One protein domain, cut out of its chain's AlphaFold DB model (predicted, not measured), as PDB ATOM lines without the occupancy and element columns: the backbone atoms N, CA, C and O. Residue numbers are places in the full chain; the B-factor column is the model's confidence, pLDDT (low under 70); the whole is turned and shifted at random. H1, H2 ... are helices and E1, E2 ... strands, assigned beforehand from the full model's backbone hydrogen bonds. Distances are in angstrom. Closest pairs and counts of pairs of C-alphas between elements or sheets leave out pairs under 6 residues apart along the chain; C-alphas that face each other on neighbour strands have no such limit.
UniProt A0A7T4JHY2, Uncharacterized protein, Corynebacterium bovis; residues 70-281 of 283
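This is residues 70 to 281 of the 283 residues of an uncharacterized protein of Corynebacterium bovis (UniProt A0A7T4JHY2). A strongly twisted sheet of four strands, E7 to E10, curls round one helix, H2, which makes the core, while E4 of a second sheet and E6 of a two-strand hairpin pack on H2 too. H3 folds back at the end of H2, H4 folds back again far from the core, and long loops run round the body. The printed part has 212 residues, with strands and helices in the order E1 E2 H1 E3 E4 E5 E6 H2 H3 H4 E7 E8 E9 E10; the class is mixed, helices and strands, with 95 residues, under half, in named elements. The sheets run E7 E8 E9 E10, antiparallel; E1 E2 E3 E4, mixed; and E5 E6, antiparallel. The whole is compact and rounded, with a radius of gyration of the C-alphas of 16.5 A and spans of 46 by 44 by 38 A.

E7 holds residues 210 to 216, E8 220 to 229 (27.7 A), E9 241 to 252 (34.1 A) and E10 255 to 258, ending at C-alpha 258 (19.143, -3.955, 34.979). H2, residues 148 to 162, is 20.6 A long from C-alpha 148 (16.675, 1.289, 46.763). H3 is 166 to 176 (15.5 A), H4 181 to 188 and H1 105 to 108. E1 is 71 to 74, from C-alpha 71 (46.088, 5.894, 46.131); E2 is 80 to 83, E3 116 to 120, E4 123 to 127, E5 135 to 137 and E6 140 to 142.

E7 to E10 form a meander, each strand the antiparallel neighbour of the one before, with N 212 and O 224 at 2.8 A, N 225 and O 245 at 2.8 A, and N 250 and O 257 at 2.8 A. H2 is on this sheet; its closest C-alphas to E9 are those of Ala 151 and Val 249, 6.1 A. H2 is also on the sheet E1 E2 E3 E4, over E4, with the C-alphas of Thr 125 and Asn 157 closest at 5.3 A. There N 118 and O 125 are 2.8 A apart, N 82 and O 117 2.9 A, and N 73 and O 81 2.9 A. E2, H1 and E3 form a strand-helix-strand unit, two parallel neighbour strands with a helix between, its crossover right-handed. In the hairpin E5 and E6, N 137 and O 140 are 2.8 A apart; the closest C-alphas of E6 and H2 are those of Ile 140 and Tyr 158, 7.2 A. With residues 158 to 162 alone H2 touches H3, the C-alphas of Phe 162 and Gly 169 closest at 3.7 A, at a shallow tilt of 32 degrees, opposite ways. H3 and H4 only just touch, with 3 pairs of C-alphas within 8 A, closest Arg 174 and Lys 184 at 5.9 A. H1 only grazes the sheet E7 E8 E9 E10. Every O i to N i+4 pair is within hydrogen-bond range in H2, H3 and H4; H1 is too short for one.

The C-alphas farthest apart, of Ala 100 and Thr 234, are 47.2 A apart. The printed part has no cut; the links E2 to H1, H4 to E7 and E8 to E9 are long. The mean pLDDT of the printed part is 86.5; it is under 70 at residue 70 and residues 190 to 204, 232 to 233, 235 to 238 and 262 to 268.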
ATOM      1  N   GLY A  70      44.149   2.847  49.472       58.88
ATOM      2  CA  GLY A  70      44.362   3.053  48.036       58.88
ATOM      3  C   GLY A  70      44.979   4.423  47.739       58.88
ATOM      4  O   GLY A  70      44.789   5.373  48.500       58.88
ATOM      5  N   ASN A  71      45.697   4.565  46.619       82.25
ATOM      6  CA  ASN A  71      46.088   5.894  46.131       82.25
ATOM      7  C   ASN A  71      44.814   6.707  45.859       82.25
ATOM      8  O   ASN A  71      43.912   6.230  45.177       82.25
ATOM      9  N   VAL A  72      44.718   7.924  46.385       89.38
ATOM     10  CA  VAL A  72      43.536   8.774  46.195       89.38
ATOM     11  C   VAL A  72      43.800   9.761  45.072       89.38
ATOM     12  O   VAL A  72      44.803  10.468  45.097       89.38
ATOM     13  N   ASN A  73      42.871   9.837  44.125       89.94
ATOM     14  CA  ASN A  73      42.857  10.821  43.051       89.94
ATOM     15  C   ASN A  73      41.566  11.645  43.097       89.94
ATOM     16  O   ASN A  73      40.644  11.348  43.858       89.94
ATOM     17  N   SER A  74      41.497  12.658  42.241       88.94
ATOM     18  CA  SER A  74      40.256  13.369  41.953       88.94
ATOM     19  C   SER A  74      39.699  12.967  40.588       88.94
ATOM     20  O   SER A  74      40.458  12.669  39.659       88.94
ATOM     21  N   ASP A  75      38.374  12.953  40.455       87.19
ATOM     22  CA  ASP A  75      37.723  12.935  39.147       87.19
ATOM     23  C   ASP A  75      37.817  14.305  38.450       87.19
ATOM     24  O   ASP A  75      38.391  15.259  38.978       87.19
ATOM     25  N   PHE A  76      37.255  14.404  37.242       83.56
ATOM     26  CA  PHE A  76      37.239  15.645  36.459       83.56
ATOM     27  C   PHE A  76      36.611  16.838  37.210       83.56
ATOM     28  O   PHE A  76      36.969  17.982  36.946       83.56
ATOM     29  N   TRP A  77      35.715  16.577  38.163       85.50
ATOM     30  CA  TRP A  77      35.005  17.583  38.956       85.50
ATOM     31  C   TRP A  77      35.643  17.830  40.324       85.50
ATOM     32  O   TRP A  77      35.062  18.517  41.160       85.50
ATOM     33  N   GLY A  78      36.828  17.268  40.577       87.19
ATOM     34  CA  GLY A  78      37.528  17.419  41.850       87.19
ATOM     35  C   GLY A  78      37.027  16.493  42.961       87.19
ATOM     36  O   GLY A  78      37.559  16.564  44.069       87.19
ATOM     37  N   ARG A  79      36.052  15.613  42.695       90.19
ATOM     38  CA  ARG A  79      35.514  14.679  43.699       90.19
ATOM     39  C   ARG A  79      36.485  13.541  43.947       90.19
ATOM     40  O   ARG A  79      37.255  13.176  43.056       90.19
ATOM     41  N   ARG A  80      36.465  12.982  45.152       93.44
ATOM     42  CA  ARG A  80      37.446  11.984  45.569       93.44
ATOM     43  C   ARG A  80      37.160  10.648  44.877       93.44
ATOM     44  O   ARG A  80      36.029  10.186  44.786       93.44
ATOM     45  N   VAL A  81      38.219  10.013  44.380       93.12
ATOM     46  CA  VAL A  81      38.178   8.676  43.782       93.12
ATOM     47  C   VAL A  81      39.335   7.859  44.333       93.12
ATOM     48  O   VAL A  81      40.504   8.219  44.184       93.12
ATOM     49  N   VAL A  82      39.009   6.733  44.954       94.88
ATOM     50  CA  VAL A  82      39.995   5.778  45.452       94.88
ATOM     51  C   VAL A  82      40.488   4.919  44.288       94.88
ATOM     52  O   VAL A  82      39.703   4.442  43.470       94.88
ATOM     53  N   VAL A  83      41.798   4.719  44.181       93.69
ATOM     54  CA  VAL A  83      42.378   3.685  43.319       93.69
ATOM     55  C   VAL A  83      42.436   2.397  44.141       93.69
ATOM     56  O   VAL A  83      43.218   2.351  45.096       93.69
ATOM     57  N   PRO A  84      41.613   1.390  43.815       94.31
ATOM     58  CA  PRO A  84      41.574   0.151  44.572       94.31
ATOM     59  C   PRO A  84      42.848  -0.673  44.393       94.31
ATOM     60  O   PRO A  84      43.569  -0.540  43.399       94.31
ATOM     61  N   SER A  85      43.110  -1.544  45.363       92.75
ATOM     62  CA  SER A  85      44.188  -2.530  45.304       92.75
ATOM     63  C   SER A  85      43.898  -3.641  44.288       92.75
ATOM     64  O   SER A  85      44.820  -4.126  43.630       92.75
ATOM     65  N   ASN A  86      42.621  -3.997  44.122       93.81
ATOM     66  CA  ASN A  86      42.127  -4.890  43.079       93.81
ATOM     67  C   ASN A  86      41.555  -4.072  41.897       93.81
ATOM     68  O   ASN A  86      40.718  -3.203  42.135       93.81
ATOM     69  N   PRO A  87      41.934  -4.336  40.628       92.12
ATOM     70  CA  PRO A  87      41.334  -3.664  39.464       92.12
ATOM     71  C   PRO A  87      39.802  -3.790  39.365       92.12
ATOM     72  O   PRO A  87      39.166  -2.895  38.798       92.12
ATOM     73  N   ASP A  88      39.231  -4.843  39.952       95.75
ATOM     74  CA  ASP A  88      37.786  -5.104  40.006       95.75
ATOM     75  C   ASP A  88      37.101  -4.350  41.171       95.75
ATOM     76  O   ASP A  88      35.873  -4.297  41.262       95.75
ATOM     77  N   GLY A  89      37.900  -3.734  42.048       95.81
ATOM     78  CA  GLY A  89      37.483  -2.954  43.210       95.81
ATOM     79  C   GLY A  89      37.725  -3.639  44.554       95.81
ATOM     80  O   GLY A  89      37.838  -4.863  44.656       95.81
ATOM     81  N   ASP A  90      37.797  -2.824  45.604       96.56
ATOM     82  CA  ASP A  90      37.953  -3.260  46.988       96.56
ATOM     83  C   ASP A  90      36.591  -3.214  47.701       96.56
ATOM     84  O   ASP A  90      36.020  -2.143  47.926       96.56
ATOM     85  N   VAL A  91      36.064  -4.384  48.075       96.94
ATOM     86  CA  VAL A  91      34.825  -4.500  48.862       96.94
ATOM     87  C   VAL A  91      35.007  -3.841  50.231       96.94
ATOM     88  O   VAL A  91      35.993  -4.091  50.926       96.94
ATOM     89  N   LEU A  92      34.034  -3.016  50.628       96.88
ATOM     90  CA  LEU A  92      33.995  -2.400  51.952       96.88
ATOM     91  C   LEU A  92      33.404  -3.355  52.990       96.88
ATOM     92  O   LEU A  92      32.520  -4.153  52.674       96.88
ATOM     93  N   GLU A  93      33.855  -3.235  54.241       97.19
ATOM     94  CA  GLU A  93      33.208  -3.909  55.367       97.19
ATOM     95  C   GLU A  93      31.731  -3.502  55.427       97.19
ATOM     96  O   GLU A  93      31.406  -2.317  55.354       97.19
ATOM     97  N   GLN A  94      30.843  -4.496  55.505       97.00
ATOM     98  CA  GLN A  94      29.408  -4.255  55.436       97.00
ATOM     99  C   GLN A  94      28.788  -4.078  56.829       97.00
ATOM    100  O   GLN A  94      29.029  -4.851  57.758       97.00
ATOM    101  N   HIS A  95      27.901  -3.099  56.929       95.12
ATOM    102  CA  HIS A  95      27.044  -2.738  58.047       95.12
ATOM    103  C   HIS A  95      25.592  -2.739  57.542       95.12
ATOM    104  O   HIS A  95      25.034  -1.677  57.252       95.12
ATOM    105  N   PRO A  96      24.988  -3.933  57.368       85.19
ATOM    106  CA  PRO A  96      23.704  -4.066  56.698       85.19
ATOM    107  C   PRO A  96      22.611  -3.249  57.380       85.19
ATOM    108  O   PRO A  96      22.474  -3.254  58.605       85.19
ATOM    109  N   VAL A  97      21.805  -2.586  56.561       85.62
ATOM    110  CA  VAL A  97      20.581  -1.913  56.994       85.62
ATOM    111  C   VAL A  97      19.392  -2.866  56.895       85.62
ATOM    112  O   VAL A  97      19.383  -3.776  56.068       85.62
ATOM    113  N   ASP A  98      18.381  -2.654  57.735       83.69
ATOM    114  CA  ASP A  98      17.131  -3.409  57.661       83.69
ATOM    115  C   ASP A  98      16.381  -3.051  56.360       83.69
ATOM    116  O   ASP A  98      16.064  -1.874  56.157       83.69
ATOM    117  N   PRO A  99      16.099  -4.021  55.468       81.00
ATOM    118  CA  PRO A  99      15.340  -3.763  54.248       81.00
ATOM    119  C   PRO A  99      13.836  -3.568  54.510       81.00
ATOM    120  O   PRO A  99      13.097  -3.201  53.591       81.00
ATOM    121  N   ALA A 100      13.348  -3.799  55.735       82.75
ATOM    122  CA  ALA A 100      11.947  -3.584  56.071       82.75
ATOM    123  C   ALA A 100      11.522  -2.138  55.770       82.75
ATOM    124  O   ALA A 100      12.091  -1.172  56.274       82.75
ATOM    125  N   ASN A 101      10.483  -1.994  54.944       77.81
ATOM    126  CA  ASN A 101       9.967  -0.704  54.484       77.81
ATOM    127  C   ASN A 101      11.020   0.177  53.780       77.81
ATOM    128  O   ASN A 101      10.941   1.407  53.826       77.81
ATOM    129  N   ALA A 102      11.996  -0.424  53.091       82.06
ATOM    130  CA  ALA A 102      13.024   0.329  52.368       82.06
ATOM    131  C   ALA A 102      12.441   1.282  51.300       82.06
ATOM    132  O   ALA A 102      13.062   2.293  50.980       82.06
ATOM    133  N   CYS A 103      11.228   1.008  50.801       87.81
ATOM    134  CA  CYS A 103      10.499   1.880  49.873       87.81
ATOM    135  C   CYS A 103       9.666   2.997  50.524       87.81
ATOM    136  O   CYS A 103       9.017   3.761  49.802       87.81
ATOM    137  N   ASP A 104       9.700   3.162  51.846       85.62
ATOM    138  CA  ASP A 104       9.156   4.365  52.471       85.62
ATOM    139  C   ASP A 104       9.983   5.585  52.054       85.62
ATOM    140  O   ASP A 104      11.215   5.560  52.062       85.62
ATOM    141  N   LYS A 105       9.312   6.692  51.710       76.88
ATOM    142  CA  LYS A 105       9.983   7.897  51.182       76.88
ATOM    143  C   LYS A 105      11.079   8.442  52.092       76.88
ATOM    144  O   LYS A 105      12.103   8.909  51.606       76.88
ATOM    145  N   SER A 106      10.867   8.384  53.404       74.00
ATOM    146  CA  SER A 106      11.864   8.791  54.398       74.00
ATOM    147  C   SER A 106      13.082   7.868  54.436       74.00
ATOM    148  O   SER A 106      14.164   8.313  54.804       74.00
ATOM    149  N   SER A 107      12.911   6.601  54.054       73.00
ATOM    150  CA  SER A 107      13.939   5.560  54.104       73.00
ATOM    151  C   SER A 107      14.816   5.561  52.852       73.00
ATOM    152  O   SER A 107      16.032   5.412  52.958       73.00
ATOM    153  N   TYR A 108      14.247   5.796  51.663       74.75
ATOM    154  CA  TYR A 108      15.043   5.809  50.430       74.75
ATOM    155  C   TYR A 108      15.732   7.154  50.131       74.75
ATOM    156  O   TYR A 108      16.572   7.223  49.242       74.75
ATOM    157  N   ALA A 109      15.445   8.228  50.874       76.31
ATOM    158  CA  ALA A 109      16.072   9.543  50.674       76.31
ATOM    159  C   ALA A 109      17.466   9.700  51.327       76.31
ATOM    160  O   ALA A 109      18.017  10.800  51.350       76.31
ATOM    161  N   ARG A 110      18.048   8.631  51.887       88.94
ATOM    162  CA  ARG A 110      19.366   8.687  52.541       88.94
ATOM    163  C   ARG A 110      20.528   8.404  51.588       88.94
ATOM    164  O   ARG A 110      20.388   7.647  50.626       88.94
ATOM    165  N   VAL A 111      21.698   8.927  51.943       92.88
ATOM    166  CA  VAL A 111      22.983   8.551  51.341       92.88
ATOM    167  C   VAL A 111      23.415   7.168  51.880       92.88
ATOM    168  O   VAL A 111      23.196   6.887  53.064       92.88
ATOM    169  N   PRO A 112      23.969   6.270  51.043       95.00
ATOM    170  CA  PRO A 112      24.660   5.060  51.500       95.00
ATOM    171  C   PRO A 112      25.803   5.368  52.480       95.00
ATOM    172  O   PRO A 112      26.519   6.351  52.308       95.00
ATOM    173  N   GLY A 113      25.980   4.541  53.512       94.75
ATOM    174  CA  GLY A 113      27.077   4.679  54.473       94.75
ATOM    175  C   GLY A 113      28.429   4.467  53.798       94.75
ATOM    176  O   GLY A 113      28.543   3.620  52.907       94.75
ATOM    177  N   ASP A 114      29.421   5.270  54.187       95.44
ATOM    178  CA  ASP A 114      30.776   5.284  53.618       95.44
ATOM    179  C   ASP A 114      30.791   5.217  52.082       95.44
ATOM    180  O   ASP A 114      31.573   4.478  51.480       95.44
ATOM    181  N   LEU A 115      29.869   5.951  51.442       97.31
ATOM    182  CA  LEU A 115      29.798   6.022  49.990       97.31
ATOM    183  C   LEU A 115      31.140   6.515  49.440       97.31
ATOM    184  O   LEU A 115      31.607   7.592  49.802       97.31
ATOM    185  N   GLN A 116      31.741   5.739  48.544       96.12
ATOM    186  CA  GLN A 116      32.977   6.112  47.873       96.12
ATOM    187  C   GLN A 116      32.972   5.712  46.401       96.12
ATOM    188  O   GLN A 116      32.467   4.649  46.024       96.12
ATOM    189  N   ALA A 117      33.605   6.534  45.566       96.44
ATOM    190  CA  ALA A 117      33.947   6.147  44.207       96.44
ATOM    191  C   ALA A 117      35.292   5.412  44.174       96.44
ATOM    192  O   ALA A 117      36.277   5.865  44.761       96.44
ATOM    193  N   GLN A 118      35.354   4.310  43.426       95.62
ATOM    194  CA  GLN A 118      36.591   3.591  43.130       95.62
ATOM    195  C   GLN A 118      36.845   3.540  41.626       95.62
ATOM    196  O   GLN A 118      35.914   3.413  40.829       95.62
ATOM    197  N   ARG A 119      38.115   3.631  41.217       92.56
ATOM    198  CA  ARG A 119      38.514   3.503  39.810       92.56
ATOM    199  C   ARG A 119      38.685   2.028  39.424       92.56
ATOM    200  O   ARG A 119      39.767   1.481  39.596       92.56
ATOM    201  N   THR A 120      37.658   1.423  38.834       91.81
ATOM    202  CA  THR A 120      37.633   0.016  38.385       91.81
ATOM    203  C   THR A 120      37.533  -0.075  36.864       91.81
ATOM    204  O   THR A 120      36.643   0.537  36.269       91.81
ATOM    205  N   HIS A 121      38.437  -0.809  36.211       88.88
ATOM    206  CA  HIS A 121      38.487  -0.959  34.742       88.88
ATOM    207  C   HIS A 121      38.305   0.354  33.955       88.88
ATOM    208  O   HIS A 121      37.560   0.412  32.982       88.88
ATOM    209  N   THR A 122      38.977   1.430  34.383       84.25
ATOM    210  CA  THR A 122      38.880   2.810  33.847       84.25
ATOM    211  C   THR A 122      37.624   3.608  34.224       84.25
ATOM    212  O   THR A 122      37.623   4.825  34.026       84.25
ATOM    213  N   MET A 123      36.616   2.985  34.844       88.44
ATOM    214  CA  MET A 123      35.383   3.637  35.291       88.44
ATOM    215  C   MET A 123      35.340   3.948  36.780       88.44
ATOM    216  O   MET A 123      36.046   3.340  37.574       88.44
ATOM    217  N   SER A 124      34.524   4.937  37.153       92.12
ATOM    218  CA  SER A 124      34.245   5.240  38.560       92.12
ATOM    219  C   SER A 124      33.018   4.444  39.002       92.12
ATOM    220  O   SER A 124      31.892   4.843  38.702       92.12
ATOM    221  N   THR A 125      33.233   3.315  39.671       95.81
ATOM    222  CA  THR A 125      32.171   2.539  40.332       95.81
ATOM    223  C   THR A 125      31.948   3.050  41.748       95.81
ATOM    224  O   THR A 125      32.810   3.716  42.321       95.81
ATOM    225  N   LEU A 126      30.776   2.772  42.308       97.81
ATOM    226  CA  LEU A 126      30.354   3.237  43.623       97.81
ATOM    227  C   LEU A 126      30.256   2.086  44.618       97.81
ATOM    228  O   LEU A 126      29.740   1.011  44.310       97.81
ATOM    229  N   TRP A 127      30.743   2.343  45.824       98.06
ATOM    230  CA  TRP A 127      30.893   1.372  46.899       98.06
ATOM    231  C   TRP A 127      30.376   1.988  48.188       98.06
ATOM    232  O   TRP A 127      30.460   3.196  48.365       98.06
ATOM    233  N   SER A 128      29.823   1.171  49.074       97.88
ATOM    234  CA  SER A 128      29.246   1.621  50.338       97.88
ATOM    235  C   SER A 128      29.386   0.519  51.379       97.88
ATOM    236  O   SER A 128      29.367  -0.662  51.024       97.88
ATOM    237  N   SER A 129      29.504   0.902  52.649       97.75
ATOM    238  CA  SER A 129      29.461  -0.024  53.778       97.75
ATOM    239  C   SER A 129      28.043  -0.483  54.123       97.75
ATOM    240  O   SER A 129      27.902  -1.493  54.782       97.75
ATOM    241  N   THR A 130      26.968   0.183  53.694       95.94
ATOM    242  CA  THR A 130      25.595  -0.224  54.067       95.94
ATOM    243  C   THR A 130      24.845  -0.941  52.959       95.94
ATOM    244  O   THR A 130      24.092  -1.875  53.231       95.94
ATOM    245  N   ASP A 131      25.009  -0.474  51.720       96.25
ATOM    246  CA  ASP A 131      24.217  -0.931  50.569       96.25
ATOM    247  C   ASP A 131      25.062  -1.469  49.419       96.25
ATOM    248  O   ASP A 131      24.520  -1.875  48.386       96.25
ATOM    249  N   GLY A 132      26.381  -1.400  49.580       97.06
ATOM    250  CA  GLY A 132      27.348  -1.712  48.547       97.06
ATOM    251  C   GLY A 132      27.460  -3.205  48.255       97.06
ATOM    252  O   GLY A 132      26.776  -4.033  48.856       97.06
ATOM    253  N   PRO A 133      28.321  -3.556  47.295       98.12
ATOM    254  CA  PRO A 133      28.555  -4.946  46.943       98.12
ATOM    255  C   PRO A 133      29.260  -5.672  48.096       98.12
ATOM    256  O   PRO A 133      30.212  -5.152  48.678       98.12
ATOM    257  N   THR A 134      28.837  -6.901  48.388       97.94
ATOM    258  CA  THR A 134      29.518  -7.799  49.338       97.94
ATOM    259  C   THR A 134      30.584  -8.664  48.659       97.94
ATOM    260  O   THR A 134      31.283  -9.422  49.330       97.94
ATOM    261  N   GLY A 135      30.675  -8.625  47.326       97.50
ATOM    262  CA  GLY A 135      31.565  -9.472  46.542       97.50
ATOM    263  C   GLY A 135      31.683  -9.032  45.085       97.50
ATOM    264  O   GLY A 135      31.252  -7.946  44.704       97.50
ATOM    265  N   ILE A 136      32.306  -9.889  44.278       98.12
ATOM    266  CA  ILE A 136      32.534  -9.685  42.845       98.12
ATOM    267  C   ILE A 136      32.179 -10.985  42.115       98.12
ATOM    268  O   ILE A 136      32.566 -12.074  42.542       98.12
ATOM    269  N   THR A 137      31.459 -10.873  41.003       97.56
ATOM    270  CA  THR A 137      31.109 -11.965  40.090       97.56
ATOM    271  C   THR A 137      31.669 -11.633  38.716       97.56
ATOM    272  O   THR A 137      31.237 -10.662  38.109       97.56
ATOM    273  N   GLU A 138      32.634 -12.422  38.230       95.00
ATOM    274  CA  GLU A 138      33.248 -12.231  36.902       95.00
ATOM    275  C   GLU A 138      33.712 -10.775  36.659       95.00
ATOM    276  O   GLU A 138      33.356 -10.151  35.662       95.00
ATOM    277  N   SER A 139      34.466 -10.221  37.618       95.44
ATOM    278  CA  SER A 139      34.966  -8.831  37.637       95.44
ATOM    279  C   SER A 139      33.906  -7.730  37.747       95.44
ATOM    280  O   SER A 139      34.210  -6.544  37.631       95.44
ATOM    281  N   ILE A 140      32.656  -8.093  38.039       97.81
ATOM    282  CA  ILE A 140      31.562  -7.149  38.271       97.81
ATOM    283  C   ILE A 140      31.171  -7.162  39.755       97.81
ATOM    284  O   ILE A 140      30.860  -8.231  40.285       97.81
ATOM    285  N   PRO A 141      31.139  -6.013  40.456       98.19
ATOM    286  CA  PRO A 141      30.746  -5.980  41.862       98.19
ATOM    287  C   PRO A 141      29.294  -6.439  42.037       98.19
ATOM    288  O   PRO A 141      28.411  -6.010  41.291       98.19
ATOM    289  N   SER A 142      29.042  -7.308  43.013       98.19
ATOM    290  CA  SER A 142      27.773  -8.015  43.207       98.19
ATOM    291  C   SER A 142      27.431  -8.200  44.692       98.19
ATOM    292  O   SER A 142      28.222  -7.879  45.581       98.19
ATOM    293  N   GLY A 143      26.220  -8.692  44.976       97.25
ATOM    294  CA  GLY A 143      25.751  -8.918  46.350       97.25
ATOM    295  C   GLY A 143      25.296  -7.651  47.081       97.25
ATOM    296  O   GLY A 143      25.454  -7.546  48.290       97.25
ATOM    297  N   TYR A 144      24.759  -6.673  46.352       98.00
ATOM    298  CA  TYR A 144      24.187  -5.463  46.943       98.00
ATOM    299  C   TYR A 144      22.977  -5.776  47.826       98.00
ATOM    300  O   TYR A 144      22.226  -6.722  47.572       98.00
ATOM    301  N   SER A 145      22.746  -4.921  48.819       96.06
ATOM    302  CA  SER A 145      21.566  -5.008  49.685       96.06
ATOM    303  C   SER A 145      20.246  -4.902  48.901       96.06
ATOM    304  O   SER A 145      20.159  -4.215  47.878       96.06
ATOM    305  N   HIS A 146      19.190  -5.549  49.405       95.38
ATOM    306  CA  HIS A 146      17.828  -5.457  48.861       95.38
ATOM    307  C   HIS A 146      17.150  -4.146  49.302       95.38
ATOM    308  O   HIS A 146      16.167  -4.135  50.034       95.38
ATOM    309  N   THR A 147      17.733  -3.015  48.901       95.19
ATOM    310  CA  THR A 147      17.249  -1.656  49.190       95.19
ATOM    311  C   THR A 147      17.280  -0.797  47.921       95.19
ATOM    312  O   THR A 147      17.975  -1.134  46.958       95.19
ATOM    313  N   PRO A 148      16.589   0.356  47.888       95.81
ATOM    314  CA  PRO A 148      16.675   1.289  46.763       95.81
ATOM    315  C   PRO A 148      18.079   1.849  46.555       95.81
ATOM    316  O   PRO A 148      18.513   2.060  45.424       95.81
ATOM    317  N   GLN A 149      18.824   2.061  47.634       96.00
ATOM    318  CA  GLN A 149      20.231   2.429  47.571       96.00
ATOM    319  C   GLN A 149      21.074   1.316  46.952       96.00
ATOM    320  O   GLN A 149      21.859   1.599  46.049       96.00
ATOM    321  N   GLY A 150      20.857   0.062  47.356       97.12
ATOM    322  CA  GLY A 150      21.501  -1.098  46.743       97.12
ATOM    323  C   GLY A 150      21.190  -1.192  45.250       97.12
ATOM    324  O   GLY A 150      22.106  -1.352  44.446       97.12
ATOM    325  N   ALA A 151      19.931  -0.969  44.859       97.56
ATOM    326  CA  ALA A 151      19.517  -0.913  43.458       97.56
ATOM    327  C   ALA A 151      20.218   0.217  42.683       97.56
ATOM    328  O   ALA A 151      20.623   0.022  41.538       97.56
ATOM    329  N   ALA A 152      20.389   1.392  43.295       97.69
ATOM    330  CA  ALA A 152      21.065   2.531  42.674       97.69
ATOM    331  C   ALA A 152      22.575   2.297  42.494       97.69
ATOM    332  O   ALA A 152      23.141   2.623  41.451       97.69
ATOM    333  N   LEU A 153      23.239   1.699  43.486       98.38
ATOM    334  CA  LEU A 153      24.653   1.333  43.373       98.38
ATOM    335  C   LEU A 153      24.854   0.237  42.320       98.38
ATOM    336  O   LEU A 153      25.703   0.379  41.439       98.38
ATOM    337  N   ALA A 154      24.019  -0.804  42.357       98.62
ATOM    338  CA  ALA A 154      24.022  -1.894  41.389       98.62
ATOM    339  C   ALA A 154      23.797  -1.377  39.963       98.62
ATOM    340  O   ALA A 154      24.617  -1.608  39.075       98.62
ATOM    341  N   GLY A 155      22.730  -0.601  39.755       97.75
ATOM    342  CA  GLY A 155      22.377  -0.055  38.450       97.75
ATOM    343  C   GLY A 155      23.491   0.798  37.842       97.75
ATOM    344  O   GLY A 155      23.824   0.614  36.669       97.75
ATOM    345  N   TRP A 156      24.112   1.686  38.628       97.50
ATOM    346  CA  TRP A 156      25.250   2.478  38.156       97.50
ATOM    347  C   TRP A 156      26.470   1.611  37.821       97.50
ATOM    348  O   TRP A 156      27.070   1.786  36.757       97.50
ATOM    349  N   ASN A 157      26.846   0.677  38.694       98.00
ATOM    350  CA  ASN A 157      28.038  -0.148  38.493       98.00
ATOM    351  C   ASN A 157      27.886  -1.071  37.282       98.00
ATOM    352  O   ASN A 157      28.779  -1.119  36.437       98.00
ATOM    353  N   TYR A 158      26.733  -1.723  37.122       97.25
ATOM    354  CA  TYR A 158      26.457  -2.556  35.951       97.25
ATOM    355  C   TYR A 158      26.466  -1.728  34.666       97.25
ATOM    356  O   TYR A 158      27.120  -2.097  33.687       97.25
ATOM    357  N   PHE A 159      25.818  -0.561  34.666       92.88
ATOM    358  CA  PHE A 159      25.779   0.306  33.493       92.88
ATOM    359  C   PHE A 159      27.155   0.888  33.129       92.88
ATOM    360  O   PHE A 159      27.519   0.944  31.951       92.88
ATOM    361  N   SER A 160      27.938   1.330  34.113       91.88
ATOM    362  CA  SER A 160      29.268   1.905  33.874       91.88
ATOM    363  C   SER A 160      30.263   0.849  33.396       91.88
ATOM    364  O   SER A 160      30.952   1.084  32.403       91.88
ATOM    365  N   LEU A 161      30.277  -0.340  34.006       92.00
ATOM    366  CA  LEU A 161      31.133  -1.450  33.579       92.00
ATOM    367  C   LEU A 161      30.706  -2.022  32.226       92.00
ATOM    368  O   LEU A 161      31.561  -2.321  31.396       92.00
ATOM    369  N   PHE A 162      29.405  -2.044  31.925       88.38
ATOM    370  CA  PHE A 162      28.920  -2.323  30.571       88.38
ATOM    371  C   PHE A 162      29.570  -1.387  29.528       88.38
ATOM    372  O   PHE A 162      29.986  -1.817  28.452       88.38
ATOM    373  N   ASN A 163      29.729  -0.102  29.867       82.94
ATOM    374  CA  ASN A 163      30.315   0.905  28.981       82.94
ATOM    375  C   ASN A 163      31.842   0.825  28.823       82.94
ATOM    376  O   ASN A 163      32.366   1.466  27.899       82.94
ATOM    377  N   VAL A 164      32.539   0.047  29.659       85.31
ATOM    378  CA  VAL A 164      33.958  -0.293  29.447       85.31
ATOM    379  C   VAL A 164      34.117  -1.068  28.137       85.31
ATOM    380  O   VAL A 164      35.043  -0.801  27.377       85.31
ATOM    381  N   GLY A 165      33.160  -1.941  27.808       79.06
ATOM    382  CA  GLY A 165      33.246  -2.822  26.644       79.06
ATOM    383  C   GLY A 165      34.201  -3.999  26.866       79.06
ATOM    384  O   GLY A 165      34.632  -4.254  27.991       79.06
ATOM    385  N   GLY A 166      34.492  -4.745  25.795       82.19
ATOM    386  CA  GLY A 166      35.284  -5.978  25.867       82.19
ATOM    387  C   GLY A 166      34.694  -6.998  26.847       82.19
ATOM    388  O   GLY A 166      33.476  -7.067  27.023       82.19
ATOM    389  N   GLU A 167      35.563  -7.769  27.497       85.62
ATOM    390  CA  GLU A 167      35.193  -8.797  28.477       85.62
ATOM    391  C   GLU A 167      34.403  -8.229  29.664       85.62
ATOM    392  O   GLU A 167      33.376  -8.788  30.041       85.62
ATOM    393  N   ILE A 168      34.808  -7.070  30.193       89.38
ATOM    394  CA  ILE A 168      34.131  -6.415  31.325       89.38
ATOM    395  C   ILE A 168      32.712  -6.001  30.946       89.38
ATOM    396  O   ILE A 168      31.751  -6.280  31.667       89.38
ATOM    397  N   GLY A 169      32.561  -5.368  29.782       86.69
ATOM    398  CA  GLY A 169      31.248  -4.966  29.304       86.69
ATOM    399  C   GLY A 169      30.336  -6.163  29.041       86.69
ATOM    400  O   GLY A 169      29.158  -6.139  29.408       86.69
ATOM    401  N   TYR A 170      30.894  -7.224  28.455       86.81
ATOM    402  CA  TYR A 170      30.188  -8.479  28.215       86.81
ATOM    403  C   TYR A 170      29.749  -9.152  29.523       86.81
ATOM    404  O   TYR A 170      28.581  -9.518  29.636       86.81
ATOM    405  N   SER A 171      30.637  -9.265  30.514       91.25
ATOM    406  CA  SER A 171      30.331  -9.870  31.814       91.25
ATOM    407  C   SER A 171      29.221  -9.112  32.544       91.25
ATOM    408  O   SER A 171      28.266  -9.724  33.028       91.25
ATOM    409  N   SER A 172      29.269  -7.775  32.536       92.75
ATOM    410  CA  SER A 172      28.197  -6.950  33.108       92.75
ATOM    411  C   SER A 172      26.842  -7.245  32.456       92.75
ATOM    412  O   SER A 172      25.860  -7.530  33.142       92.75
ATOM    413  N   ALA A 173      26.797  -7.251  31.120       89.88
ATOM    414  CA  ALA A 173      25.575  -7.518  30.369       89.88
ATOM    415  C   ALA A 173      25.043  -8.941  30.591       89.88
ATOM    416  O   ALA A 173      23.874  -9.135  30.920       89.88
ATOM    417  N   ARG A 174      25.905  -9.947  30.446       90.06
ATOM    418  CA  ARG A 174      25.545 -11.361  30.588       90.06
ATOM    419  C   ARG A 174      24.964 -11.673  31.965       90.06
ATOM    420  O   ARG A 174      24.010 -12.445  32.044       90.06
ATOM    421  N   ASN A 175      25.556 -11.117  33.019       93.00
ATOM    422  CA  ASN A 175      25.224 -11.491  34.390       93.00
ATOM    423  C   ASN A 175      24.146 -10.603  35.020       93.00
ATOM    424  O   ASN A 175      23.436 -11.083  35.893       93.00
ATOM    425  N   PHE A 176      24.001  -9.343  34.589       96.12
ATOM    426  CA  PHE A 176      23.200  -8.363  35.334       96.12
ATOM    427  C   PHE A 176      22.221  -7.542  34.490       96.12
ATOM    428  O   PHE A 176      21.697  -6.559  34.998       96.12
ATOM    429  N   PHE A 177      21.953  -7.887  33.224       92.56
ATOM    430  CA  PHE A 177      20.960  -7.176  32.387       92.56
ATOM    431  C   PHE A 177      19.642  -7.953  32.206       92.56
ATOM    432  O   PHE A 177      18.852  -7.638  31.314       92.56
ATOM    433  N   GLY A 178      19.400  -8.983  33.026       89.44
ATOM    434  CA  GLY A 178      18.158  -9.765  32.997       89.44
ATOM    435  C   GLY A 178      17.882 -10.455  31.660       89.44
ATOM    436  O   GLY A 178      16.728 -10.711  31.316       89.44
ATOM    437  N   PHE A 179      18.937 -10.719  30.883       86.88
ATOM    438  CA  PHE A 179      18.843 -11.335  29.567       86.88
ATOM    439  C   PHE A 179      18.400 -12.796  29.652       86.88
ATOM    440  O   PHE A 179      18.868 -13.561  30.503       86.88
ATOM    441  N   SER A 180      17.546 -13.207  28.714       86.06
ATOM    442  CA  SER A 180      17.226 -14.618  28.507       86.06
ATOM    443  C   SER A 180      18.451 -15.393  28.010       86.06
ATOM    444  O   SER A 180      19.423 -14.824  27.512       86.06
ATOM    445  N   GLU A 181      18.411 -16.723  28.098       86.06
ATOM    446  CA  GLU A 181      19.492 -17.564  27.568       86.06
ATOM    447  C   GLU A 181      19.676 -17.387  26.053       86.06
ATOM    448  O   GLU A 181      20.792 -17.472  25.540       86.06
ATOM    449  N   GLU A 182      18.601 -17.097  25.319       85.00
ATOM    450  CA  GLU A 182      18.674 -16.738  23.904       85.00
ATOM    451  C   GLU A 182      19.380 -15.394  23.688       85.00
ATOM    452  O   GLU A 182      20.232 -15.299  22.806       85.00
ATOM    453  N   GLU A 183      19.076 -14.378  24.497       83.94
ATOM    454  CA  GLU A 183      19.706 -13.053  24.412       83.94
ATOM    455  C   GLU A 183      21.193 -13.107  24.784       83.94
ATOM    456  O   GLU A 183      22.019 -12.482  24.117       83.94
ATOM    457  N   LYS A 184      21.572 -13.921  25.779       82.75
ATOM    458  CA  LYS A 184      22.984 -14.173  26.121       82.75
ATOM    459  C   LYS A 184      23.744 -14.833  24.966       82.75
ATOM    460  O   LYS A 184      24.869 -14.434  24.670       82.75
ATOM    461  N   ARG A 185      23.127 -15.793  24.265       82.00
ATOM    462  CA  ARG A 185      23.713 -16.400  23.052       82.00
ATOM    463  C   ARG A 185      23.824 -15.404  21.900       82.00
ATOM    464  O   ARG A 185      24.784 -15.452  21.137       82.00
ATOM    465  N   GLU A 186      22.854 -14.501  21.755       78.81
ATOM    466  CA  GLU A 186      22.930 -13.426  20.761       78.81
ATOM    467  C   GLU A 186      24.085 -12.468  21.089       78.81
ATOM    468  O   GLU A 186      24.857 -12.120  20.194       78.81
ATOM    469  N   LEU A 187      24.273 -12.121  22.369       76.94
ATOM    470  CA  LEU A 187      25.372 -11.283  22.854       76.94
ATOM    471  C   LEU A 187      26.752 -11.877  22.512       76.94
ATOM    472  O   LEU A 187      27.632 -11.146  22.058       76.94
ATOM    473  N   GLU A 188      26.926 -13.195  22.654       75.00
ATOM    474  CA  GLU A 188      28.147 -13.926  22.258       75.00
ATOM    475  C   GLU A 188      28.443 -13.835  20.752       75.00
ATOM    476  O   GLU A 188      29.595 -13.929  20.331       75.00
ATOM    477  N   SER A 189      27.413 -13.632  19.928       70.62
ATOM    478  CA  SER A 189      27.538 -13.582  18.468       70.62
ATOM    479  C   SER A 189      27.853 -12.188  17.904       70.62
ATOM    480  O   SER A 189      28.095 -12.059  16.700       70.62
ATOM    481  N   ILE A 190      27.864 -11.140  18.740       67.00
ATOM    482  CA  ILE A 190      28.092  -9.758  18.293       67.00
ATOM    483  C   ILE A 190      29.549  -9.577  17.820       67.00
ATOM    484  O   ILE A 190      30.490  -9.803  18.587       67.00
ATOM    485  N   PRO A 191      29.782  -9.094  16.579       51.03
ATOM    486  CA  PRO A 191      31.121  -8.764  16.099       51.03
ATOM    487  C   PRO A 191      31.764  -7.658  16.951       51.03
ATOM    488  O   PRO A 191      31.345  -6.504  16.906       51.03
ATOM    489  N   GLY A 192      32.816  -8.006  17.696       53.16
ATOM    490  CA  GLY A 192      33.397  -7.140  18.729       53.16
ATOM    491  C   GLY A 192      33.034  -7.516  20.164       53.16
ATOM    492  O   GLY A 192      33.190  -6.667  21.033       53.16
ATOM    493  N   GLY A 193      32.564  -8.755  20.376       53.22
ATOM    494  CA  GLY A 193      32.330  -9.395  21.675       53.22
ATOM    495  C   GLY A 193      33.543  -9.414  22.627       53.22
ATOM    496  O   GLY A 193      34.496  -8.665  22.407       53.22
ATOM    497  N   PRO A 194      33.521 -10.241  23.693       54.91
ATOM    498  CA  PRO A 194      34.418 -10.119  24.855       54.91
ATOM    499  C   PRO A 194      35.912 -10.020  24.498       54.91
ATOM    500  O   PRO A 194      36.663  -9.324  25.174       54.91
ATOM    501  N   ASP A 195      36.313 -10.621  23.378       53.59
ATOM    502  CA  ASP A 195      37.701 -10.715  22.920       53.59
ATOM    503  C   ASP A 195      38.263  -9.446  22.248       53.59
ATOM    504  O   ASP A 195      39.441  -9.415  21.885       53.59
ATOM    505  N   LYS A 196      37.456  -8.398  22.013       54.97
ATOM    506  CA  LYS A 196      37.969  -7.131  21.464       54.97
ATOM    507  C   LYS A 196      38.137  -6.091  22.557       54.97
ATOM    508  O   LYS A 196      37.166  -5.607  23.131       54.97
ATOM    509  N   GLU A 197      39.381  -5.670  22.759       54.50
ATOM    510  CA  GLU A 197      39.696  -4.506  23.574       54.50
ATOM    511  C   GLU A 197      39.119  -3.250  22.902       54.50
ATOM    512  O   GLU A 197      39.596  -2.783  21.865       54.50
ATOM    513  N   ILE A 198      38.033  -2.723  23.466       56.09
ATOM    514  CA  ILE A 198      37.443  -1.454  23.046       56.09
ATOM    515  C   ILE A 198      38.021  -0.382  23.965       56.09
ATOM    516  O   ILE A 198      37.409   0.008  24.955       56.09
ATOM    517  N   THR A 199      39.213   0.120  23.652       47.47
ATOM    518  CA  THR A 199      39.765   1.285  24.352       47.47
ATOM    519  C   THR A 199      39.012   2.539  23.902       47.47
ATOM    520  O   THR A 199      39.361   3.195  22.922       47.47
ATOM    521  N   ARG A 200      37.925   2.879  24.605       55.66
ATOM    522  CA  ARG A 200      37.343   4.230  24.565       55.66
ATOM    523  C   ARG A 200      37.892   5.027  25.738       55.66
ATOM    524  O   ARG A 200      37.893   4.537  26.862       55.66
ATOM    525  N   ASP A 201      38.310   6.265  25.492       55.59
ATOM    526  CA  ASP A 201      38.599   7.192  26.584       55.59
ATOM    527  C   ASP A 201      37.291   7.509  27.321       55.59
ATOM    528  O   ASP A 201      36.395   8.179  26.801       55.59
ATOM    529  N   ARG A 202      37.162   6.957  28.527       63.94
ATOM    530  CA  ARG A 202      36.015   7.158  29.413       63.94
ATOM    531  C   ARG A 202      36.383   8.000  30.635       63.94
ATOM    532  O   ARG A 202      35.570   8.129  31.539       63.94
ATOM    533  N   THR A 203      37.559   8.630  30.675       60.81
ATOM    534  CA  THR A 203      38.030   9.388  31.854       60.81
ATOM    535  C   THR A 203      37.108  10.542  32.264       60.81
ATOM    536  O   THR A 203      37.105  10.941  33.427       60.81
ATOM    537  N   LYS A 204      36.288  11.042  31.331       64.38
ATOM    538  CA  LYS A 204      35.280  12.090  31.563       64.38
ATOM    539  C   LYS A 204      33.901  11.557  31.972       64.38
ATOM    540  O   LYS A 204      33.050  12.347  32.368       64.38
ATOM    541  N   MET A 205      33.660  10.245  31.887       70.81
ATOM    542  CA  MET A 205      32.463   9.616  32.450       70.81
ATOM    543  C   MET A 205      32.708   9.350  33.934       70.81
ATOM    544  O   MET A 205      33.386   8.401  34.328       70.81
ATOM    545  N   VAL A 206      32.170  10.241  34.754       84.69
ATOM    546  CA  VAL A 206      32.291  10.196  36.207       84.69
ATOM    547  C   VAL A 206      31.050   9.572  36.839       84.69
ATOM    548  O   VAL A 206      29.997   9.488  36.208       84.69
ATOM    549  N   ALA A 207      31.167   9.160  38.100       93.00
ATOM    550  CA  ALA A 207      30.023   8.691  38.872       93.00
ATOM    551  C   ALA A 207      28.960   9.804  39.070       93.00
ATOM    552  O   ALA A 207      29.275  10.995  38.962       93.00
ATOM    553  N   PRO A 208      27.684   9.449  39.288       94.94
ATOM    554  CA  PRO A 208      26.590  10.406  39.455       94.94
ATOM    555  C   PRO A 208      26.823  11.372  40.620       94.94
ATOM    556  O   PRO A 208      27.423  11.011  41.623       94.94
ATOM    557  N   ALA A 209      26.340  12.608  40.486       94.69
ATOM    558  CA  ALA A 209      26.356  13.603  41.565       94.69
ATOM    559  C   ALA A 209      25.122  13.509  42.474       94.69
ATOM    560  O   ALA A 209      25.140  13.969  43.611       94.69
ATOM    561  N   ALA A 210      24.033  12.935  41.967       95.81
ATOM    562  CA  ALA A 210      22.816  12.712  42.730       95.81
ATOM    563  C   ALA A 210      21.986  11.581  42.126       95.81
ATOM    564  O   ALA A 210      22.123  11.252  40.938       95.81
ATOM    565  N   VAL A 211      21.076  11.048  42.939       95.81
ATOM    566  CA  VAL A 211      20.045  10.098  42.514       95.81
ATOM    567  C   VAL A 211      18.655  10.557  42.932       95.81
ATOM    568  O   VAL A 211      18.456  11.115  44.009       95.81
ATOM    569  N   LYS A 212      17.665  10.286  42.085       94.50
ATOM    570  CA  LYS A 212      16.243  10.417  42.404       94.50
ATOM    571  C   LYS A 212      15.543   9.093  42.130       94.50
ATOM    572  O   LYS A 212      15.690   8.515  41.056       94.50
ATOM    573  N   TYR A 213      14.749   8.633  43.086       94.12
ATOM    574  CA  TYR A 213      13.939   7.427  42.945       94.12
ATOM    575  C   TYR A 213      12.592   7.799  42.330       94.12
ATOM    576  O   TYR A 213      11.782   8.479  42.959       94.12
ATOM    577  N   LEU A 214      12.371   7.396  41.079       92.62
ATOM    578  CA  LEU A 214      11.141   7.702  40.342       92.62
ATOM    579  C   LEU A 214       9.998   6.767  40.734       92.62
ATOM    580  O   LEU A 214       8.843   7.186  40.797       92.62
ATOM    581  N   SER A 215      10.329   5.513  41.018       92.88
ATOM    582  CA  SER A 215       9.434   4.540  41.633       92.88
ATOM    583  C   SER A 215      10.238   3.576  42.496       92.88
ATOM    584  O   SER A 215      11.421   3.329  42.244       92.88
ATOM    585  N   CYS A 216       9.581   3.049  43.524       93.88
ATOM    586  CA  CYS A 216      10.147   2.073  44.436       93.88
ATOM    587  C   CYS A 216       9.099   1.018  44.761       93.88
ATOM    588  O   CYS A 216       8.042   1.331  45.314       93.88
ATOM    589  N   HIS A 217       9.419  -0.217  44.414       93.31
ATOM    590  CA  HIS A 217       8.713  -1.426  44.784       93.31
ATOM    591  C   HIS A 217       9.739  -2.453  45.264       93.31
ATOM    592  O   HIS A 217      10.928  -2.343  44.962       93.31
ATOM    593  N   ASP A 218       9.272  -3.452  46.008       91.00
ATOM    594  CA  ASP A 218      10.133  -4.507  46.548       91.00
ATOM    595  C   ASP A 218      10.881  -5.265  45.435       91.00
ATOM    596  O   ASP A 218      12.049  -5.607  45.570       91.00
ATOM    597  N   ASP A 219      10.248  -5.458  44.281       93.81
ATOM    598  CA  ASP A 219      10.808  -6.182  43.139       93.81
ATOM    599  C   ASP A 219      11.461  -5.279  42.082       93.81
ATOM    600  O   ASP A 219      12.125  -5.781  41.170       93.81
ATOM    601  N   GLN A 220      11.283  -3.958  42.166       95.25
ATOM    602  CA  GLN A 220      11.804  -3.020  41.177       95.25
ATOM    603  C   GLN A 220      11.971  -1.600  41.719       95.25
ATOM    604  O   GLN A 220      11.057  -1.008  42.289       95.25
ATOM    605  N   VAL A 221      13.095  -0.984  41.366       95.62
ATOM    606  CA  VAL A 221      13.360   0.436  41.598       95.62
ATOM    607  C   VAL A 221      13.716   1.103  40.275       95.62
ATOM    608  O   VAL A 221      14.518   0.584  39.499       95.62
ATOM    609  N   VAL A 222      13.129   2.269  40.002       94.88
ATOM    610  CA  VAL A 222      13.527   3.103  38.860       94.88
ATOM    611  C   VAL A 222      14.346   4.273  39.379       94.88
ATOM    612  O   VAL A 222      13.826   5.158  40.062       94.88
ATOM    613  N   VAL A 223      15.631   4.277  39.034       95.56
ATOM    614  CA  VAL A 223      16.600   5.266  39.509       95.56
ATOM    615  C   VAL A 223      16.912   6.252  38.393       95.56
ATOM    616  O   VAL A 223      17.261   5.860  37.280       95.56
ATOM    617  N   GLN A 224      16.802   7.540  38.695       95.25
ATOM    618  CA  GLN A 224      17.302   8.621  37.864       95.25
ATOM    619  C   GLN A 224      18.625   9.132  38.425       95.25
ATOM    620  O   GLN A 224      18.688   9.575  39.567       95.25
ATOM    621  N   TYR A 225      19.663   9.116  37.602       95.12
ATOM    622  CA  TYR A 225      20.994   9.607  37.919       95.12
ATOM    623  C   TYR A 225      21.213  10.982  37.297       95.12
ATOM    624  O   TYR A 225      20.837  11.219  36.144       95.12
ATOM    625  N   PHE A 226      21.873  11.858  38.051       94.31
ATOM    626  CA  PHE A 226      22.316  13.173  37.601       94.31
ATOM    627  C   PHE A 226      23.811  13.099  37.298       94.31
ATOM    628  O   PHE A 226      24.643  13.133  38.208       94.31
ATOM    629  N   LEU A 227      24.157  12.954  36.019       91.19
ATOM    630  CA  LEU A 227      25.543  12.818  35.574       91.19
ATOM    631  C   LEU A 227      26.104  14.197  35.218       91.19
ATOM    632  O   LEU A 227      25.635  14.785  34.240       91.19
ATOM    633  N   PRO A 228      27.076  14.734  35.975       89.12
ATOM    634  CA  PRO A 228      27.651  16.030  35.656       89.12
ATOM    635  C   PRO A 228      28.449  15.935  34.349       89.12
ATOM    636  O   PRO A 228      29.334  15.087  34.199       89.12
ATOM    637  N   VAL A 229      28.117  16.804  33.395       83.44
ATOM    638  CA  VAL A 229      28.757  16.885  32.078       83.44
ATOM    639  C   VAL A 229      29.442  18.243  31.901       83.44
ATOM    640  O   VAL A 229      28.837  19.270  32.230       83.44
ATOM    641  N   PRO A 230      30.707  18.275  31.427       77.19
ATOM    642  CA  PRO A 230      31.384  19.532  31.132       77.19
ATOM    643  C   PRO A 230      30.664  20.259  30.003       77.19
ATOM    644  O   PRO A 230      29.913  19.648  29.232       77.19
ATOM    645  N   ASP A 231      30.920  21.560  29.863       72.56
ATOM    646  CA  ASP A 231      30.514  22.228  28.634       72.56
ATOM    647  C   ASP A 231      31.226  21.558  27.450       72.56
ATOM    648  O   ASP A 231      32.452  21.494  27.376       72.56
ATOM    649  N   MET A 232      30.447  21.003  26.524       65.81
ATOM    650  CA  MET A 232      30.985  20.217  25.412       65.81
ATOM    651  C   MET A 232      31.672  21.086  24.346       65.81
ATOM    652  O   MET A 232      32.368  20.542  23.491       65.81
ATOM    653  N   ASN A 233      31.480  22.408  24.377       67.44
ATOM    654  CA  ASN A 233      32.106  23.362  23.463       67.44
ATOM    655  C   ASN A 233      33.368  23.984  24.069       67.44
ATOM    656  O   ASN A 233      34.358  24.147  23.359       67.44
ATOM    657  N   THR A 234      33.334  24.349  25.354       70.94
ATOM    658  CA  THR A 234      34.444  25.058  26.018       70.94
ATOM    659  C   THR A 234      35.312  24.141  26.877       70.94
ATOM    660  O   THR A 234      36.468  24.462  27.144       70.94
ATOM    661  N   GLY A 235      34.797  22.979  27.285       68.75
ATOM    662  CA  GLY A 235      35.441  22.099  28.261       68.75
ATOM    663  C   GLY A 235      35.420  22.654  29.687       68.75
ATOM    664  O   GLY A 235      36.069  22.075  30.558       68.75
ATOM    665  N   GLU A 236      34.710  23.762  29.924       68.56
ATOM    666  CA  GLU A 236      34.620  24.413  31.229       68.56
ATOM    667  C   GLU A 236      33.815  23.569  32.228       68.56
ATOM    668  O   GLU A 236      32.896  22.821  31.872       68.56
ATOM    669  N   ALA A 237      34.212  23.687  33.496       68.69
ATOM    670  CA  ALA A 237      33.732  22.884  34.621       68.69
ATOM    671  C   ALA A 237      33.200  23.743  35.785       68.69
ATOM    672  O   ALA A 237      32.926  23.232  36.867       68.69
ATOM    673  N   ASP A 238      33.076  25.055  35.597       69.94
ATOM    674  CA  ASP A 238      32.652  26.000  36.633       69.94
ATOM    675  C   ASP A 238      31.168  25.845  37.004       69.94
ATOM    676  O   ASP A 238      30.793  26.095  38.153       69.94
ATOM    677  N   ARG A 239      30.323  25.393  36.062       73.19
ATOM    678  CA  ARG A 239      28.913  25.045  36.310       73.19
ATOM    679  C   ARG A 239      28.500  23.778  35.549       73.19
ATOM    680  O   ARG A 239      28.157  23.878  34.370       73.19
ATOM    681  N   PRO A 240      28.492  22.590  36.186       80.06
ATOM    682  CA  PRO A 240      28.032  21.376  35.521       80.06
ATOM    683  C   PRO A 240      26.563  21.500  35.120       80.06
ATOM    684  O   PRO A 240      25.710  21.862  35.933       80.06
ATOM    685  N   ARG A 241      26.257  21.111  33.880       87.75
ATOM    686  CA  ARG A 241      24.914  20.627  33.538       87.75
ATOM    687  C   ARG A 241      24.840  19.144  33.861       87.75
ATOM    688  O   ARG A 241      25.865  18.466  33.911       87.75
ATOM    689  N   TYR A 242      23.635  18.628  34.046       89.69
ATOM    690  CA  TYR A 242      23.427  17.230  34.402       89.69
ATOM    691  C   TYR A 242      22.685  16.506  33.292       89.69
ATOM    692  O   TYR A 242      21.547  16.852  32.970       89.69
ATOM    693  N   ALA A 243      23.320  15.486  32.719       89.25
ATOM    694  CA  ALA A 243      22.629  14.521  31.883       89.25
ATOM    695  C   ALA A 243      21.805  13.589  32.778       89.25
ATOM    696  O   ALA A 243      22.316  13.031  33.752       89.25
ATOM    697  N   LEU A 244      20.527  13.428  32.443       91.50
ATOM    698  CA  LEU A 244      19.633  12.526  33.156       91.50
ATOM    699  C   LEU A 244      19.703  11.134  32.532       91.50
ATOM    700  O   LEU A 244      19.366  10.973  31.357       91.50
ATOM    701  N   LEU A 245      20.091  10.148  33.337       91.38
ATOM    702  CA  LEU A 245      20.076   8.726  32.997       91.38
ATOM    703  C   LEU A 245      19.021   8.032  33.860       91.38
ATOM    704  O   LEU A 245      19.048   8.176  35.075       91.38
ATOM    705  N   GLN A 246      18.095   7.293  33.257       93.94
ATOM    706  CA  GLN A 246      17.075   6.532  33.986       93.94
ATOM    707  C   GLN A 246      17.314   5.034  33.796       93.94
ATOM    708  O   GLN A 246      17.329   4.557  32.662       93.94
ATOM    709  N   LEU A 247      17.500   4.303  34.896       94.25
ATOM    710  CA  LEU A 247      17.701   2.855  34.883       94.25
ATOM    711  C   LEU A 247      16.647   2.165  35.760       94.25
ATOM    712  O   LEU A 247      16.603   2.412  36.968       94.25
ATOM    713  N   PRO A 248      15.803   1.293  35.185       95.06
ATOM    714  CA  PRO A 248      15.013   0.342  35.952       95.06
ATOM    715  C   PRO A 248      15.897  -0.827  36.405       95.06
ATOM    716  O   PRO A 248      16.615  -1.428  35.602       95.06
ATOM    717  N   VAL A 249      15.804  -1.172  37.683       97.06
ATOM    718  CA  VAL A 249      16.586  -2.230  38.328       97.06
ATOM    719  C   VAL A 249      15.616  -3.169  39.042       97.06
ATOM    720  O   VAL A 249      14.765  -2.702  39.795       97.06
ATOM    721  N   LYS A 250      15.687  -4.473  38.772       96.88
ATOM    722  CA  LYS A 250      14.778  -5.503  39.295       96.88
ATOM    723  C   LYS A 250      15.486  -6.430  40.267       96.88
ATOM    724  O   LYS A 250      16.647  -6.753  40.050       96.88
ATOM    725  N   TRP A 251      14.781  -6.878  41.297       96.44
ATOM    726  CA  TRP A 251      15.280  -7.892  42.219       96.44
ATOM    727  C   TRP A 251      14.904  -9.283  41.708       96.44
ATOM    728  O   TRP A 251      13.726  -9.646  41.668       96.44
ATOM    729  N   VAL A 252      15.896 -10.066  41.294       94.62
ATOM    730  CA  VAL A 252      15.710 -11.405  40.724       94.62
ATOM    731  C   VAL A 252      16.719 -12.348  41.360       94.62
ATOM    732  O   VAL A 252      17.901 -12.051  41.440       94.62
ATOM    733  N   GLY A 253      16.260 -13.498  41.862       91.44
ATOM    734  CA  GLY A 253      17.167 -14.542  42.353       91.44
ATOM    735  C   GLY A 253      18.158 -14.082  43.436       91.44
ATOM    736  O   GLY A 253      19.279 -14.580  43.475       91.44
ATOM    737  N   GLY A 254      17.768 -13.127  44.288       94.56
ATOM    738  CA  GLY A 254      18.605 -12.618  45.382       94.56
ATOM    739  C   GLY A 254      19.649 -11.572  44.978       94.56
ATOM    740  O   GLY A 254      20.575 -11.331  45.750       94.56
ATOM    741  N   HIS A 255      19.535 -10.976  43.791       96.56
ATOM    742  CA  HIS A 255      20.390  -9.877  43.353       96.56
ATOM    743  C   HIS A 255      19.622  -8.883  42.472       96.56
ATOM    744  O   HIS A 255      18.502  -9.139  42.031       96.56
ATOM    745  N   TRP A 256      20.230  -7.722  42.236       97.94
ATOM    746  CA  TRP A 256      19.707  -6.719  41.317       97.94
ATOM    747  C   TRP A 256      20.130  -7.016  39.876       97.94
ATOM    748  O   TRP A 256      21.279  -7.364  39.624       97.94
ATOM    749  N   GLU A 257      19.227  -6.787  38.930       97.44
ATOM    750  CA  GLU A 257      19.480  -6.831  37.490       97.44
ATOM    751  C   GLU A 257      18.928  -5.559  36.827       97.44
ATOM    752  O   GLU A 257      17.836  -5.087  37.147       97.44
ATOM    753  N   LEU A 258      19.655  -4.989  35.870       94.69
ATOM    754  CA  LEU A 258      19.143  -3.955  34.979       94.69
ATOM    755  C   LEU A 258      18.058  -4.529  34.068       94.69
ATOM    756  O   LEU A 258      18.224  -5.586  33.474       94.69
ATOM    757  N   ASN A 259      16.964  -3.789  33.892       87.62
ATOM    758  CA  ASN A 259      15.871  -4.170  32.996       87.62
ATOM    759  C   ASN A 259      15.777  -3.204  31.808       87.62
ATOM    760  O   ASN A 259      14.871  -2.370  31.714       87.62
ATOM    761  N   MET A 260      16.747  -3.283  30.905       76.06
ATOM    762  CA  MET A 260      16.812  -2.407  29.738       76.06
ATOM    763  C   MET A 260      16.101  -3.062  28.553       76.06
ATOM    764  O   MET A 260      16.688  -3.869  27.842       76.06
ATOM    765  N   ASP A 261      14.836  -2.705  28.327       71.25
ATOM    766  CA  ASP A 261      14.118  -3.071  27.107       71.25
ATOM    767  C   ASP A 261      14.016  -1.876  26.143       71.25
ATOM    768  O   ASP A 261      14.407  -0.750  26.449       71.25
ATOM    769  N   LYS A 262      13.500  -2.112  24.933       61.62
ATOM    770  CA  LYS A 262      13.394  -1.083  23.878       61.62
ATOM    771  C   LYS A 262      12.506   0.114  24.220       61.62
ATOM    772  O   LYS A 262      12.573   1.131  23.533       61.62
ATOM    773  N   ASN A 263      11.625  -0.034  25.200       66.38
ATOM    774  CA  ASN A 263      10.736   1.013  25.679       66.38
ATOM    775  C   ASN A 263      11.308   1.696  26.928       66.38
ATOM    776  O   ASN A 263      10.743   2.700  27.365       66.38
ATOM    777  N   THR A 264      12.403   1.180  27.502       69.50
ATOM    778  CA  THR A 264      13.099   1.833  28.607       69.50
ATOM    779  C   THR A 264      13.618   3.180  28.123       69.50
ATOM    780  O   THR A 264      14.536   3.271  27.309       69.50
ATOM    781  N   ASN A 265      13.025   4.253  28.640       66.75
ATOM    782  CA  ASN A 265      13.566   5.586  28.462       66.75
ATOM    783  C   ASN A 265      14.853   5.685  29.283       66.75
ATOM    784  O   ASN A 265      14.796   5.882  30.489       66.75
ATOM    785  N   THR A 266      16.012   5.553  28.643       67.31
ATOM    786  CA  THR A 266      17.319   5.710  29.300       67.31
ATOM    787  C   THR A 266      17.703   7.174  29.536       67.31
ATOM    788  O   THR A 266      18.825   7.459  29.943       67.31
ATOM    789  N   GLY A 267      16.786   8.118  29.312       66.75
ATOM    790  CA  GLY A 267      17.030   9.548  29.450       66.75
ATOM    791  C   GLY A 267      17.647  10.180  28.198       66.75
ATOM    792  O   GLY A 267      17.466   9.691  27.085       66.75
ATOM    793  N   GLY A 268      18.329  11.317  28.375       65.94
ATOM    794  CA  GLY A 268      18.862  12.149  27.277       65.94
ATOM    795  C   GLY A 268      18.543  13.643  27.399       65.94
ATOM    796  O   GLY A 268      19.066  14.457  26.638       65.94
ATOM    797  N   ASN A 269      17.720  14.016  28.378       80.38
ATOM    798  CA  ASN A 269      17.523  15.410  28.755       80.38
ATOM    799  C   ASN A 269      18.717  15.900  29.581       80.38
ATOM    800  O   ASN A 269      19.257  15.157  30.403       80.38
ATOM    801  N   MET A 270      19.091  17.160  29.375       85.62
ATOM    802  CA  MET A 270      20.019  17.874  30.245       85.62
ATOM    803  C   MET A 270      19.246  18.865  31.108       85.62
ATOM    804  O   MET A 270      18.279  19.466  30.638       85.62
ATOM    805  N   VAL A 271      19.687  19.038  32.348       90.12
ATOM    806  CA  VAL A 271      19.164  20.048  33.273       90.12
ATOM    807  C   VAL A 271      20.304  20.895  33.823       90.12
ATOM    808  O   VAL A 271      21.425  20.414  33.981       90.12
ATOM    809  N   ASP A 272      20.011  22.154  34.134       89.81
ATOM    810  CA  ASP A 272      21.011  23.100  34.646       89.81
ATOM    811  C   ASP A 272      21.212  22.989  36.169       89.81
ATOM    812  O   ASP A 272      22.088  23.637  36.734       89.81
ATOM    813  N   SER A 273      20.392  22.186  36.855       91.12
ATOM    814  CA  SER A 273      20.476  21.982  38.306       91.12
ATOM    815  C   SER A 273      19.935  20.616  38.729       91.12
ATOM    816  O   SER A 273      19.126  20.008  38.026       91.12
ATOM    817  N   ILE A 274      20.404  20.137  39.883       92.62
ATOM    818  CA  ILE A 274      19.880  18.943  40.555       92.62
ATOM    819  C   ILE A 274      18.530  19.299  41.194       92.62
ATOM    820  O   ILE A 274      18.389  20.350  41.817       92.62
ATOM    821  N   ASP A 275      17.544  18.419  41.031       86.62
ATOM    822  CA  ASP A 275      16.221  18.539  41.654       86.62
ATOM    823  C   ASP A 275      16.342  18.530  43.191       86.62
ATOM    824  O   ASP A 275      17.085  17.724  43.745       86.62
ATOM    825  N   GLY A 276      15.598  19.393  43.892       86.06
ATOM    826  CA  GLY A 276      15.606  19.457  45.359       86.06
ATOM    827  C   GLY A 276      15.088  18.190  46.054       86.06
ATOM    828  O   GLY A 276      15.340  18.007  47.242       86.06
ATOM    829  N   GLU A 277      14.387  17.312  45.334       89.06
ATOM    830  CA  GLU A 277      13.983  15.984  45.822       89.06
ATOM    831  C   GLU A 277      15.042  14.893  45.580       89.06
ATOM    832  O   GLU A 277      14.864  13.758  46.029       89.06
ATOM    833  N   ALA A 278      16.110  15.189  44.832       93.94
ATOM    834  CA  ALA A 278      17.192  14.243  44.594       93.94
ATOM    835  C   ALA A 278      18.157  14.202  45.786       93.94
ATOM    836  O   ALA A 278      18.475  15.217  46.405       93.94
ATOM    837  N   VAL A 279      18.666  13.009  46.073       94.19
ATOM    838  CA  VAL A 279      19.682  12.783  47.097       94.19
ATOM    839  C   VAL A 279      21.041  13.060  46.475       94.19
ATOM    840  O   VAL A 279      21.454  12.349  45.557       94.19
ATOM    841  N   GLN A 280      21.730  14.093  46.959       94.50
ATOM    842  CA  GLN A 280      23.104  14.370  46.550       94.50
ATOM    843  C   GLN A 280      24.044  13.308  47.114       94.50
ATOM    844  O   GLN A 280      23.915  12.885  48.264       94.50
ATOM    845  N   TRP A 281      24.961  12.855  46.270       93.12
ATOM    846  CA  TRP A 281      25.980  11.879  46.611       93.12
ATOM    847  C   TRP A 281      27.332  12.576  46.611       93.12
ATOM    848  O   TRP A 281      27.906  12.839  45.554       93.12
TER     849      TRP A 281